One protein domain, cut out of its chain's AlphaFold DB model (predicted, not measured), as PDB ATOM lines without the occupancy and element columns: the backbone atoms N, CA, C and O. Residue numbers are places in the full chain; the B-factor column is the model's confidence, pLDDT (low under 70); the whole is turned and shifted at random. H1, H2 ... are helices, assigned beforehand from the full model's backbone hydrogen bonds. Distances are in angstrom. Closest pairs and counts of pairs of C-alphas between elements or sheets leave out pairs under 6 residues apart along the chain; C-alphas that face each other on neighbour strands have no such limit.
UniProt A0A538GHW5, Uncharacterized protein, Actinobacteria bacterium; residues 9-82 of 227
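AT A GLANCE: This is residues 9 to 82 of the 227 residues of an uncharacterized protein of Actinobacteria bacterium (UniProt A0A538GHW5). A small head of four helices, H2 to H5, has a helical arm on one side: residues 9 to 21, of which 15 to 21 belong to H1, stick out from the rest, and the body without them spans 33 by 23 by 18 A. In the head, H2 is the longest helix, and the short helices H3, H4 and H5 are set at steep or near-square angles to it. The printed part has 74 residues, with five named helices in the order H1 to H5 and no named strand; the class is all helix. The whole is only just loose, close to compact, with a radius of gyration of the C-alphas of 14.0 A and spans of 46 by 21 by 19 A.

HOW THE PARTS SIT: Begin at H2, residues 31 to 45. With residues 35 to 38 alone it touches H5, residues 74 to 80, about perpendicular at 80 degrees; the closest C-alphas, of Leu 35 and Ala 77, are 6.9 A apart. H4, residues 64 to 71, touches H5 only at the corner, closest at C-alphas 71 and 77, 5.4 A. H3, residues 51 to 56, and H4 only just touch, with 3 pairs of C-alphas within 8 A, the closest those of Met 51 and Pro 64, 5.9 A. H1, residues 15 to 26, is close to H4 but not clearly touching, with C-alphas 26 and 66 closest at 6.9 A, and is apart from H2. In H1 to H5 every O i to N i+4 pair is within hydrogen-bond range.

IN THESE COORDINATES: Find C-alpha 31 at (-42.122, 24.338, -48.597); from there H2 runs 21.3 A to C-alpha 45. H1 starts at C-alpha 15, (-50.175, 3.087, -38.650), and spans 16.2 A. H3, H4 and H5 are shorter; H5 ends at C-alpha 80, (-33.459, 27.460, -46.341).

THE WHOLE: The farthest C-alphas, of Asp 12 and Gly 46, are 45.7 A apart. The printed part has no cut and no long link. Mean pLDDT of the printed part is 90.4; residue 26 alone is under 70.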
ATOM      1  N   ALA A   9     -57.308   3.533 -27.267       78.12
ATOM      2  CA  ALA A   9     -57.577   4.163 -28.560       78.12
ATOM      3  C   ALA A   9     -56.311   4.498 -29.370       78.12
ATOM      4  O   ALA A   9     -56.384   4.561 -30.586       78.12
ATOM      5  N   VAL A  10     -55.158   4.700 -28.718       79.12
ATOM      6  CA  VAL A  10     -53.872   4.944 -29.399       79.12
ATOM      7  C   VAL A  10     -53.178   3.631 -29.776       79.12
ATOM      8  O   VAL A  10     -52.444   3.583 -30.758       79.12
ATOM      9  N   ALA A  11     -53.397   2.563 -29.001       78.19
ATOM     10  CA  ALA A  11     -52.820   1.246 -29.264       78.19
ATOM     11  C   ALA A  11     -53.442   0.570 -30.497       78.19
ATOM     12  O   ALA A  11     -52.741  -0.157 -31.197       78.19
ATOM     13  N   ASP A  12     -54.714   0.867 -30.771       84.12
ATOM     14  CA  ASP A  12     -55.499   0.271 -31.858       84.12
ATOM     15  C   ASP A  12     -55.424   1.077 -33.178       84.12
ATOM     16  O   ASP A  12     -56.135   0.774 -34.133       84.12
ATOM     17  N   ILE A  13     -54.578   2.117 -33.256       86.88
ATOM     18  CA  ILE A  13     -54.444   2.939 -34.471       86.88
ATOM     19  C   ILE A  13     -53.700   2.166 -35.563       86.88
ATOM     20  O   ILE A  13     -52.539   1.779 -35.389       86.88
ATOM     21  N   ASP A  14     -54.329   2.047 -36.734       89.88
ATOM     22  CA  ASP A  14     -53.654   1.628 -37.961       89.88
ATOM     23  C   ASP A  14     -52.595   2.668 -38.363       89.88
ATOM     24  O   ASP A  14     -52.887   3.824 -38.687       89.88
ATOM     25  N   ARG A  15     -51.330   2.238 -38.341       86.81
ATOM     26  CA  ARG A  15     -50.175   3.087 -38.650       86.81
ATOM     27  C   ARG A  15     -50.156   3.549 -40.102       86.81
ATOM     28  O   ARG A  15     -49.670   4.650 -40.351       86.81
ATOM     29  N   GLN A  16     -50.644   2.737 -41.039       86.38
ATOM     30  CA  GLN A  16     -50.653   3.090 -42.456       86.38
ATOM     31  C   GLN A  16     -51.715   4.158 -42.727       86.38
ATOM     32  O   GLN A  16     -51.388   5.215 -43.266       86.38
ATOM     33  N   ALA A  17     -52.940   3.948 -42.238       87.81
ATOM     34  CA  ALA A  17     -54.012   4.939 -42.335       87.81
ATOM     35  C   ALA A  17     -53.640   6.267 -41.644       87.81
ATOM     36  O   ALA A  17     -53.895   7.349 -42.180       87.81
ATOM     37  N   LEU A  18     -52.972   6.212 -40.482       86.56
ATOM     38  CA  LEU A  18     -52.461   7.410 -39.808       86.56
ATOM     39  C   LEU A  18     -51.411   8.145 -40.655       86.56
ATOM     40  O   LEU A  18     -51.443   9.375 -40.727       86.56
ATOM     41  N   ALA A  19     -50.487   7.422 -41.293       82.81
ATOM     42  CA  ALA A  19     -49.451   8.022 -42.130       82.81
ATOM     43  C   ALA A  19     -50.043   8.711 -43.371       82.81
ATOM     44  O   ALA A  19     -49.627   9.821 -43.706       82.81
ATOM     45  N   GLU A  20     -51.039   8.102 -44.014       84.88
ATOM     46  CA  GLU A  20     -51.765   8.688 -45.149       84.88
ATOM     47  C   GLU A  20     -52.541   9.947 -44.736       84.88
ATOM     48  O   GLU A  20     -52.443  10.987 -45.394       84.88
ATOM     49  N   PHE A  21     -53.233   9.900 -43.594       85.00
ATOM     50  CA  PHE A  21     -53.924  11.060 -43.027       85.00
ATOM     51  C   PHE A  21     -52.956  12.213 -42.713       85.00
ATOM     52  O   PHE A  21     -53.191  13.361 -43.098       85.00
ATOM     53  N   GLN A  22     -51.822  11.912 -42.070       80.19
ATOM     54  CA  GLN A  22     -50.770  12.893 -41.793       80.19
ATOM     55  C   GLN A  22     -50.174  13.471 -43.083       80.19
ATOM     56  O   GLN A  22     -49.957  14.680 -43.167       80.19
ATOM     57  N   ALA A  23     -49.953  12.648 -44.111       75.94
ATOM     58  CA  ALA A  23     -49.478  13.108 -45.415       75.94
ATOM     59  C   ALA A  23     -50.475  14.066 -46.088       75.94
ATOM     60  O   ALA A  23     -50.061  15.061 -46.684       75.94
ATOM     61  N   GLY A  24     -51.782  13.824 -45.945       78.12
ATOM     62  CA  GLY A  24     -52.829  14.740 -46.404       78.12
ATOM     63  C   GLY A  24     -52.775  16.110 -45.718       78.12
ATOM     64  O   GLY A  24     -52.883  17.136 -46.386       78.12
ATOM     65  N   ILE A  25     -52.537  16.147 -44.402       74.56
ATOM     66  CA  ILE A  25     -52.343  17.405 -43.658       74.56
ATOM     67  C   ILE A  25     -51.068  18.122 -44.125       74.56
ATOM     68  O   ILE A  25     -51.101  19.334 -44.319       74.56
ATOM     69  N   ARG A  26     -49.966  17.398 -44.362       68.31
ATOM     70  CA  ARG A  26     -48.702  17.987 -44.848       68.31
ATOM     71  C   ARG A  26     -48.854  18.681 -46.201       68.31
ATOM     72  O   ARG A  26     -48.330  19.770 -46.379       68.31
ATOM     73  N   LYS A  27     -49.651  18.123 -47.123       73.38
ATOM     74  CA  LYS A  27     -49.941  18.753 -48.428       73.38
ATOM     75  C   LYS A  27     -50.638  20.115 -48.328       73.38
ATOM     76  O   LYS A  27     -50.720  20.820 -49.328       73.38
ATOM     77  N   ARG A  28     -51.154  20.487 -47.151       80.62
ATOM     78  CA  ARG A  28     -51.817  21.777 -46.927       80.62
ATOM     79  C   ARG A  28     -50.846  22.961 -47.010       80.62
ATOM     80  O   ARG A  28     -51.297  24.064 -47.294       80.62
ATOM     81  N   TYR A  29     -49.549  22.733 -46.792       85.69
ATOM     82  CA  TYR A  29     -48.516  23.759 -46.888       85.69
ATOM     83  C   TYR A  29     -47.405  23.323 -47.842       85.69
ATOM     84  O   TYR A  29     -46.892  22.211 -47.760       85.69
ATOM     85  N   THR A  30     -47.017  24.218 -48.741       91.44
ATOM     86  CA  THR A  30     -45.815  24.058 -49.571       91.44
ATOM     87  C   THR A  30     -44.566  24.460 -48.790       91.44
ATOM     88  O   THR A  30     -44.642  25.258 -47.851       91.44
ATOM     89  N   ASP A  31     -43.402  23.941 -49.189       94.12
ATOM     90  CA  ASP A  31     -42.122  24.338 -48.597       94.12
ATOM     91  C   ASP A  31     -41.941  25.864 -48.681       94.12
ATOM     92  O   ASP A  31     -41.563  26.500 -47.699       94.12
ATOM     93  N   GLU A  32     -42.291  26.476 -49.813       94.31
ATOM     94  CA  GLU A  32     -42.187  27.916 -50.050       94.31
ATOM     95  C   GLU A  32     -43.060  28.724 -49.083       94.31
ATOM     96  O   GLU A  32     -42.588  29.714 -48.518       94.31
ATOM     97  N   GLN A  33     -44.302  28.290 -48.841       94.06
ATOM     98  CA  GLN A  33     -45.199  28.930 -47.872       94.06
ATOM     99  C   GLN A  33     -44.636  28.855 -46.452       94.06
ATOM    100  O   GLN A  33     -44.621  29.863 -45.746       94.06
ATOM    101  N   ILE A  34     -44.114  27.694 -46.046       95.19
ATOM    102  CA  ILE A  34     -43.526  27.529 -44.712       95.19
ATOM    103  C   ILE A  34     -42.300  28.437 -44.546       95.19
ATOM    104  O   ILE A  34     -42.151  29.101 -43.517       95.19
ATOM    105  N   LEU A  35     -41.417  28.497 -45.550       97.31
ATOM    106  CA  LEU A  35     -40.237  29.365 -45.510       97.31
ATOM    107  C   LEU A  35     -40.625  30.849 -45.499       97.31
ATOM    108  O   LEU A  35     -39.987  31.631 -44.790       97.31
ATOM    109  N   ALA A  36     -41.666  31.241 -46.239       95.81
ATOM    110  CA  ALA A  36     -42.192  32.602 -46.232       95.81
ATOM    111  C   ALA A  36     -42.757  32.984 -44.856       95.81
ATOM    112  O   ALA A  36     -42.396  34.036 -44.330       95.81
ATOM    113  N   GLU A  37     -43.565  32.126 -44.223       95.88
ATOM    114  CA  GLU A  37     -44.062  32.379 -42.864       95.88
ATOM    115  C   GLU A  37     -42.917  32.497 -41.851       95.88
ATOM    116  O   GLU A  37     -42.934  33.380 -40.988       95.88
ATOM    117  N   LEU A  38     -41.883  31.658 -41.977       96.50
ATOM    118  CA  LEU A  38     -40.709  31.706 -41.106       96.50
ATOM    119  C   LEU A  38     -39.936  33.026 -41.255       96.50
ATOM    120  O   LEU A  38     -39.534  33.608 -40.245       96.50
ATOM    121  N   LYS A  39     -39.764  33.520 -42.491       96.25
ATOM    122  CA  LYS A  39     -39.161  34.834 -42.775       96.25
ATOM    123  C   LYS A  39     -39.990  35.970 -42.185       96.25
ATOM    124  O   LYS A  39     -39.451  36.781 -41.441       96.25
ATOM    125  N   GLN A  40     -41.298  35.986 -42.430       96.19
ATOM    126  CA  GLN A  40     -42.172  37.043 -41.922       96.19
ATOM    127  C   GLN A  40     -42.229  37.057 -40.386       96.19
ATOM    128  O   GLN A  40     -42.265  38.121 -39.772       96.19
ATOM    129  N   SER A  41     -42.217  35.885 -39.741       96.19
ATOM    130  CA  SER A  41     -42.112  35.801 -38.278       96.19
ATOM    131  C   SER A  41     -40.780  36.377 -37.786       96.19
ATOM    132  O   SER A  41     -40.741  37.120 -36.805       96.19
ATOM    133  N   ALA A  42     -39.686  36.118 -38.510       94.31
ATOM    134  CA  ALA A  42     -38.383  36.690 -38.193       94.31
ATOM    135  C   ALA A  42     -38.342  38.218 -38.347       94.31
ATOM    136  O   ALA A  42     -37.778  38.895 -37.488       94.31
ATOM    137  N   GLU A  43     -38.954  38.758 -39.402       93.81
ATOM    138  CA  GLU A  43     -39.084  40.203 -39.634       93.81
ATOM    139  C   GLU A  43     -39.844  40.876 -38.489       93.81
ATOM    140  O   GLU A  43     -39.364  41.858 -37.926       93.81
ATOM    141  N   ARG A  44     -40.976  40.297 -38.067       94.62
ATOM    142  CA  ARG A  44     -41.767  40.802 -36.931       94.62
ATOM    143  C   ARG A  44     -40.990  40.812 -35.617       94.62
ATOM    144  O   ARG A  44     -41.159  41.722 -34.814       94.62
ATOM    145  N   LEU A  45     -40.151  39.804 -35.388       92.50
ATOM    146  CA  LEU A  45     -39.323  39.701 -34.182       92.50
ATOM    147  C   LEU A  45     -38.012  40.499 -34.277       92.50
ATOM    148  O   LEU A  45     -37.301  40.610 -33.278       92.50
ATOM    149  N   GLY A  46     -37.644  40.979 -35.470       90.38
ATOM    150  CA  GLY A  46     -36.321  41.538 -35.759       90.38
ATOM    151  C   GLY A  46     -35.171  40.525 -35.632       90.38
ATOM    152  O   GLY A  46     -34.004  40.914 -35.538       90.38
ATOM    153  N   ARG A  47     -35.475  39.220 -35.567       90.62
ATOM    154  CA  ARG A  47     -34.497  38.132 -35.392       90.62
ATOM    155  C   ARG A  47     -35.061  36.774 -35.774       90.62
ATOM    156  O   ARG A  47     -36.263  36.551 -35.745       90.62
ATOM    157  N   SER A  48     -34.175  35.810 -36.019       92.69
ATOM    158  CA  SER A  48     -34.575  34.436 -36.337       92.69
ATOM    159  C   SER A  48     -35.359  33.775 -35.182       92.69
ATOM    160  O   SER A  48     -34.798  33.617 -34.090       92.69
ATOM    161  N   PRO A  49     -36.607  33.318 -35.408       94.25
ATOM    162  CA  PRO A  49     -37.498  32.832 -34.355       94.25
ATOM    163  C   PRO A  49     -37.025  31.507 -33.758       94.25
ATOM    164  O   PRO A  49     -36.504  30.621 -34.443       94.25
ATOM    165  N   THR A  50     -37.217  31.318 -32.460       92.94
ATOM    166  CA  THR A  50     -37.219  29.976 -31.856       92.94
ATOM    167  C   THR A  50     -38.517  29.239 -32.202       92.94
ATOM    168  O   THR A  50     -39.499  29.860 -32.595       92.94
ATOM    169  N   MET A  51     -38.553  27.913 -32.021       94.25
ATOM    170  CA  MET A  51     -39.789  27.135 -32.215       94.25
ATOM    171  C   MET A  51     -40.939  27.659 -31.346       94.25
ATOM    172  O   MET A  51     -42.070  27.747 -31.808       94.25
ATOM    173  N   ARG A  52     -40.637  28.045 -30.097       93.94
ATOM    174  CA  ARG A  52     -41.625  28.587 -29.158       93.94
ATOM    175  C   ARG A  52     -42.157  29.946 -29.610       93.94
ATOM    176  O   ARG A  52     -43.350  30.177 -29.507       93.94
ATOM    177  N   GLU A  53     -41.285  30.827 -30.094       95.12
ATOM    178  CA  GLU A  53     -41.690  32.151 -30.584       95.12
ATOM    179  C   GLU A  53     -42.504  32.055 -31.866       95.12
ATOM    180  O   GLU A  53     -43.512  32.736 -31.972       95.12
ATOM    181  N   PHE A  54     -42.114  31.172 -32.790       96.06
ATOM    182  CA  PHE A  54     -42.899  30.917 -33.993       96.06
ATOM    183  C   PHE A  54     -44.280  30.369 -33.633       96.06
ATOM    184  O   PHE A  54     -45.277  30.910 -34.069       96.06
ATOM    185  N   SER A  55     -44.358  29.371 -32.744       94.69
ATOM    186  CA  SER A  55     -45.645  28.825 -32.293       94.69
ATOM    187  C   SER A  55     -46.532  29.833 -31.560       94.69
ATOM    188  O   SER A  55     -47.739  29.630 -31.496       94.69
ATOM    189  N   ALA A  56     -45.937  30.847 -30.930       94.50
ATOM    190  CA  ALA A  56     -46.656  31.879 -30.194       94.50
ATOM    191  C   ALA A  56     -47.016  33.086 -31.075       94.50
ATOM    192  O   ALA A  56     -47.709  33.985 -30.604       94.50
ATOM    193  N   ASP A  57     -46.538  33.131 -32.321       94.25
ATOM    194  CA  ASP A  57     -46.818  34.206 -33.262       94.25
ATOM    195  C   ASP A  57     -48.238  34.028 -33.827       94.25
ATOM    196  O   ASP A  57     -48.468  33.114 -34.625       94.25
ATOM    197  N   PRO A  58     -49.200  34.900 -33.465       92.19
ATOM    198  CA  PRO A  58     -50.601  34.743 -33.854       92.19
ATOM    199  C   PRO A  58     -50.828  34.919 -35.361       92.19
ATOM    200  O   PRO A  58     -51.919  34.636 -35.849       92.19
ATOM    201  N   LYS A  59     -49.827  35.417 -36.101       93.19
ATOM    202  CA  LYS A  59     -49.881  35.563 -37.561       93.19
ATOM    203  C   LYS A  59     -49.326  34.349 -38.304       93.19
ATOM    204  O   LYS A  59     -49.346  34.350 -39.531       93.19
ATOM    205  N   THR A  60     -48.799  33.356 -37.591       90.75
ATOM    206  CA  THR A  60     -48.359  32.093 -38.192       90.75
ATOM    207  C   THR A  60     -49.496  31.085 -38.161       90.75
ATOM    208  O   THR A  60     -50.244  30.994 -37.188       90.75
ATOM    209  N   THR A  61     -49.641  30.334 -39.247       89.19
ATOM    210  CA  THR A  61     -50.651  29.272 -39.369       89.19
ATOM    211  C   THR A  61     -50.016  27.885 -39.409       89.19
ATOM    212  O   THR A  61     -50.691  26.866 -39.218       89.19
ATOM    213  N   VAL A  62     -48.702  27.832 -39.630       91.31
ATOM    214  CA  VAL A  62     -47.913  26.604 -39.643       91.31
ATOM    215  C   VAL A  62     -47.480  26.237 -38.224       91.31
ATOM    216  O   VAL A  62     -46.911  27.039 -37.490       91.31
ATOM    217  N   HIS A  63     -47.683  24.979 -37.834       90.88
ATOM    218  CA  HIS A  63     -47.180  24.471 -36.559       90.88
ATOM    219  C   HIS A  63     -45.677  24.120 -36.662       90.88
ATOM    220  O   HIS A  63     -45.260  23.562 -37.682       90.88
ATOM    221  N   PRO A  64     -44.841  24.334 -35.619       93.44
ATOM    222  CA  PRO A  64     -43.410  24.017 -35.685       93.44
ATOM    223  C   PRO A  64     -43.079  22.574 -36.083       93.44
ATOM    224  O   PRO A  64     -42.084  22.332 -36.764       93.44
ATOM    225  N   GLN A  65     -43.925  21.615 -35.691       90.50
ATOM    226  CA  GLN A  65     -43.767  20.214 -36.089       90.50
ATOM    227  C   GLN A  65     -43.856  20.040 -37.610       90.50
ATOM    228  O   GLN A  65     -43.036  19.329 -38.175       90.50
ATOM    229  N   THR A  66     -44.779  20.734 -38.282       91.50
ATOM    230  CA  THR A  66     -44.908  20.701 -39.747       91.50
ATOM    231  C   THR A  66     -43.629  21.207 -40.411       91.50
ATOM    232  O   THR A  66     -43.127  20.589 -41.343       91.50
ATOM    233  N   VAL A  67     -43.015  22.264 -39.871       94.69
ATOM    234  CA  VAL A  67     -41.718  22.763 -40.357       94.69
ATOM    235  C   VAL A  67     -40.626  21.690 -40.242       94.69
ATOM    236  O   VAL A  67     -39.840  21.491 -41.168       94.69
ATOM    237  N   ILE A  68     -40.567  20.969 -39.120       94.06
ATOM    238  CA  ILE A  68     -39.590  19.887 -38.927       94.06
ATOM    239  C   ILE A  68     -39.857  18.729 -39.890       94.06
ATOM    240  O   ILE A  68     -38.907  18.185 -40.441       94.06
ATOM    241  N   GLU A  69     -41.113  18.364 -40.123       89.81
ATOM    242  CA  GLU A  69     -41.469  17.273 -41.034       89.81
ATOM    243  C   GLU A  69     -41.075  17.566 -42.486       89.81
ATOM    244  O   GLU A  69     -40.561  16.678 -43.160       89.81
ATOM    245  N   HIS A  70     -41.242  18.808 -42.946       92.38
ATOM    246  CA  HIS A  70     -40.862  19.215 -44.303       92.38
ATOM    247  C   HIS A  70     -39.341  19.313 -44.485       92.38
ATOM    248  O   HIS A  70     -38.779  18.864 -45.483       92.38
ATOM    249  N   PHE A  71     -38.635  19.880 -43.503       95.06
ATOM    250  CA  PHE A  71     -37.216  20.216 -43.657       95.06
ATOM    251  C   PHE A  71     -36.258  19.272 -42.919       95.06
ATOM    252  O   PHE A  71     -35.037  19.411 -43.028       95.06
ATOM    253  N   GLY A  72     -36.780  18.315 -42.155       94.50
ATOM    254  CA  GLY A  72     -36.049  17.386 -41.288       94.50
ATOM    255  C   GLY A  72     -35.564  18.001 -39.969       94.50
ATOM    256  O   GLY A  72     -35.380  17.289 -38.987       94.50
ATOM    257  N   SER A  73     -35.347  19.319 -39.907       95.62
ATOM    258  CA  SER A  73     -35.039  20.027 -38.658       95.62
ATOM    259  C   SER A  73     -35.371  21.516 -38.739       95.62
ATOM    260  O   SER A  73     -35.310  22.131 -39.806       95.62
ATOM    261  N   TRP A  74     -35.618  22.126 -37.577       95.88
ATOM    262  CA  TRP A  74     -35.861  23.565 -37.457       95.88
ATOM    263  C   TRP A  74     -34.687  24.412 -37.972       95.88
ATOM    264  O   TRP A  74     -34.878  25.411 -38.660       95.88
ATOM    265  N   ASN A  75     -33.448  24.003 -37.676       94.88
ATOM    266  CA  ASN A  75     -32.260  24.731 -38.127       94.88
ATOM    267  C   ASN A  75     -32.083  24.641 -39.649       94.88
ATOM    268  O   ASN A  75     -31.689  25.625 -40.271       94.88
ATOM    269  N   ARG A  76     -32.412  23.497 -40.265       95.38
ATOM    270  CA  ARG A  76     -32.395  23.359 -41.729       95.38
ATOM    271  C   ARG A  76     -33.466  24.225 -42.391       95.38
ATOM    272  O   ARG A  76     -33.169  24.855 -43.402       95.38
ATOM    273  N   ALA A  77     -34.655  24.321 -41.794       96.44
ATOM    274  CA  ALA A  77     -35.695  25.242 -42.249       96.44
ATOM    275  C   ALA A  77     -35.231  26.705 -42.184       96.44
ATOM    276  O   ALA A  77     -35.352  27.426 -43.169       96.44
ATOM    277  N   LYS A  78     -34.609  27.127 -41.070       95.25
ATOM    278  CA  LYS A  78     -34.024  28.474 -40.950       95.25
ATOM    279  C   LYS A  78     -33.031  28.777 -42.064       95.25
ATOM    280  O   LYS A  78     -33.180  29.796 -42.723       95.25
ATOM    281  N   ARG A  79     -32.075  27.878 -42.319       94.25
ATOM    282  CA  ARG A  79     -31.080  28.055 -43.390       94.25
ATOM    283  C   ARG A  79     -31.729  28.220 -44.756       94.25
ATOM    284  O   ARG A  79     -31.415  29.164 -45.469       94.25
ATOM    285  N   LYS A  80     -32.684  27.347 -45.094       95.62
ATOM    286  CA  LYS A  80     -33.459  27.460 -46.341       95.62
ATOM    287  C   LYS A  80     -34.265  28.763 -46.416       95.62
ATOM    288  O   LYS A  80     -34.465  29.298 -47.498       95.62
ATOM    289  N   ALA A  81     -34.686  29.298 -45.273       94.19
ATOM    290  CA  ALA A  81     -35.344  30.594 -45.170       94.19
ATOM    291  C   ALA A  81     -34.358  31.782 -45.171       94.19
ATOM    292  O   ALA A  81     -34.796  32.913 -44.988       94.19
ATOM    293  N   GLY A  82     -33.049  31.575 -45.353       91.00
ATOM    294  CA  GLY A  82     -32.045  32.644 -45.257       91.00
ATOM    295  C   GLY A  82     -31.882  33.207 -43.839       91.00
ATOM    296  O   GLY A  82     -31.400  34.318 -43.654       91.00
TER     297      GLY A  82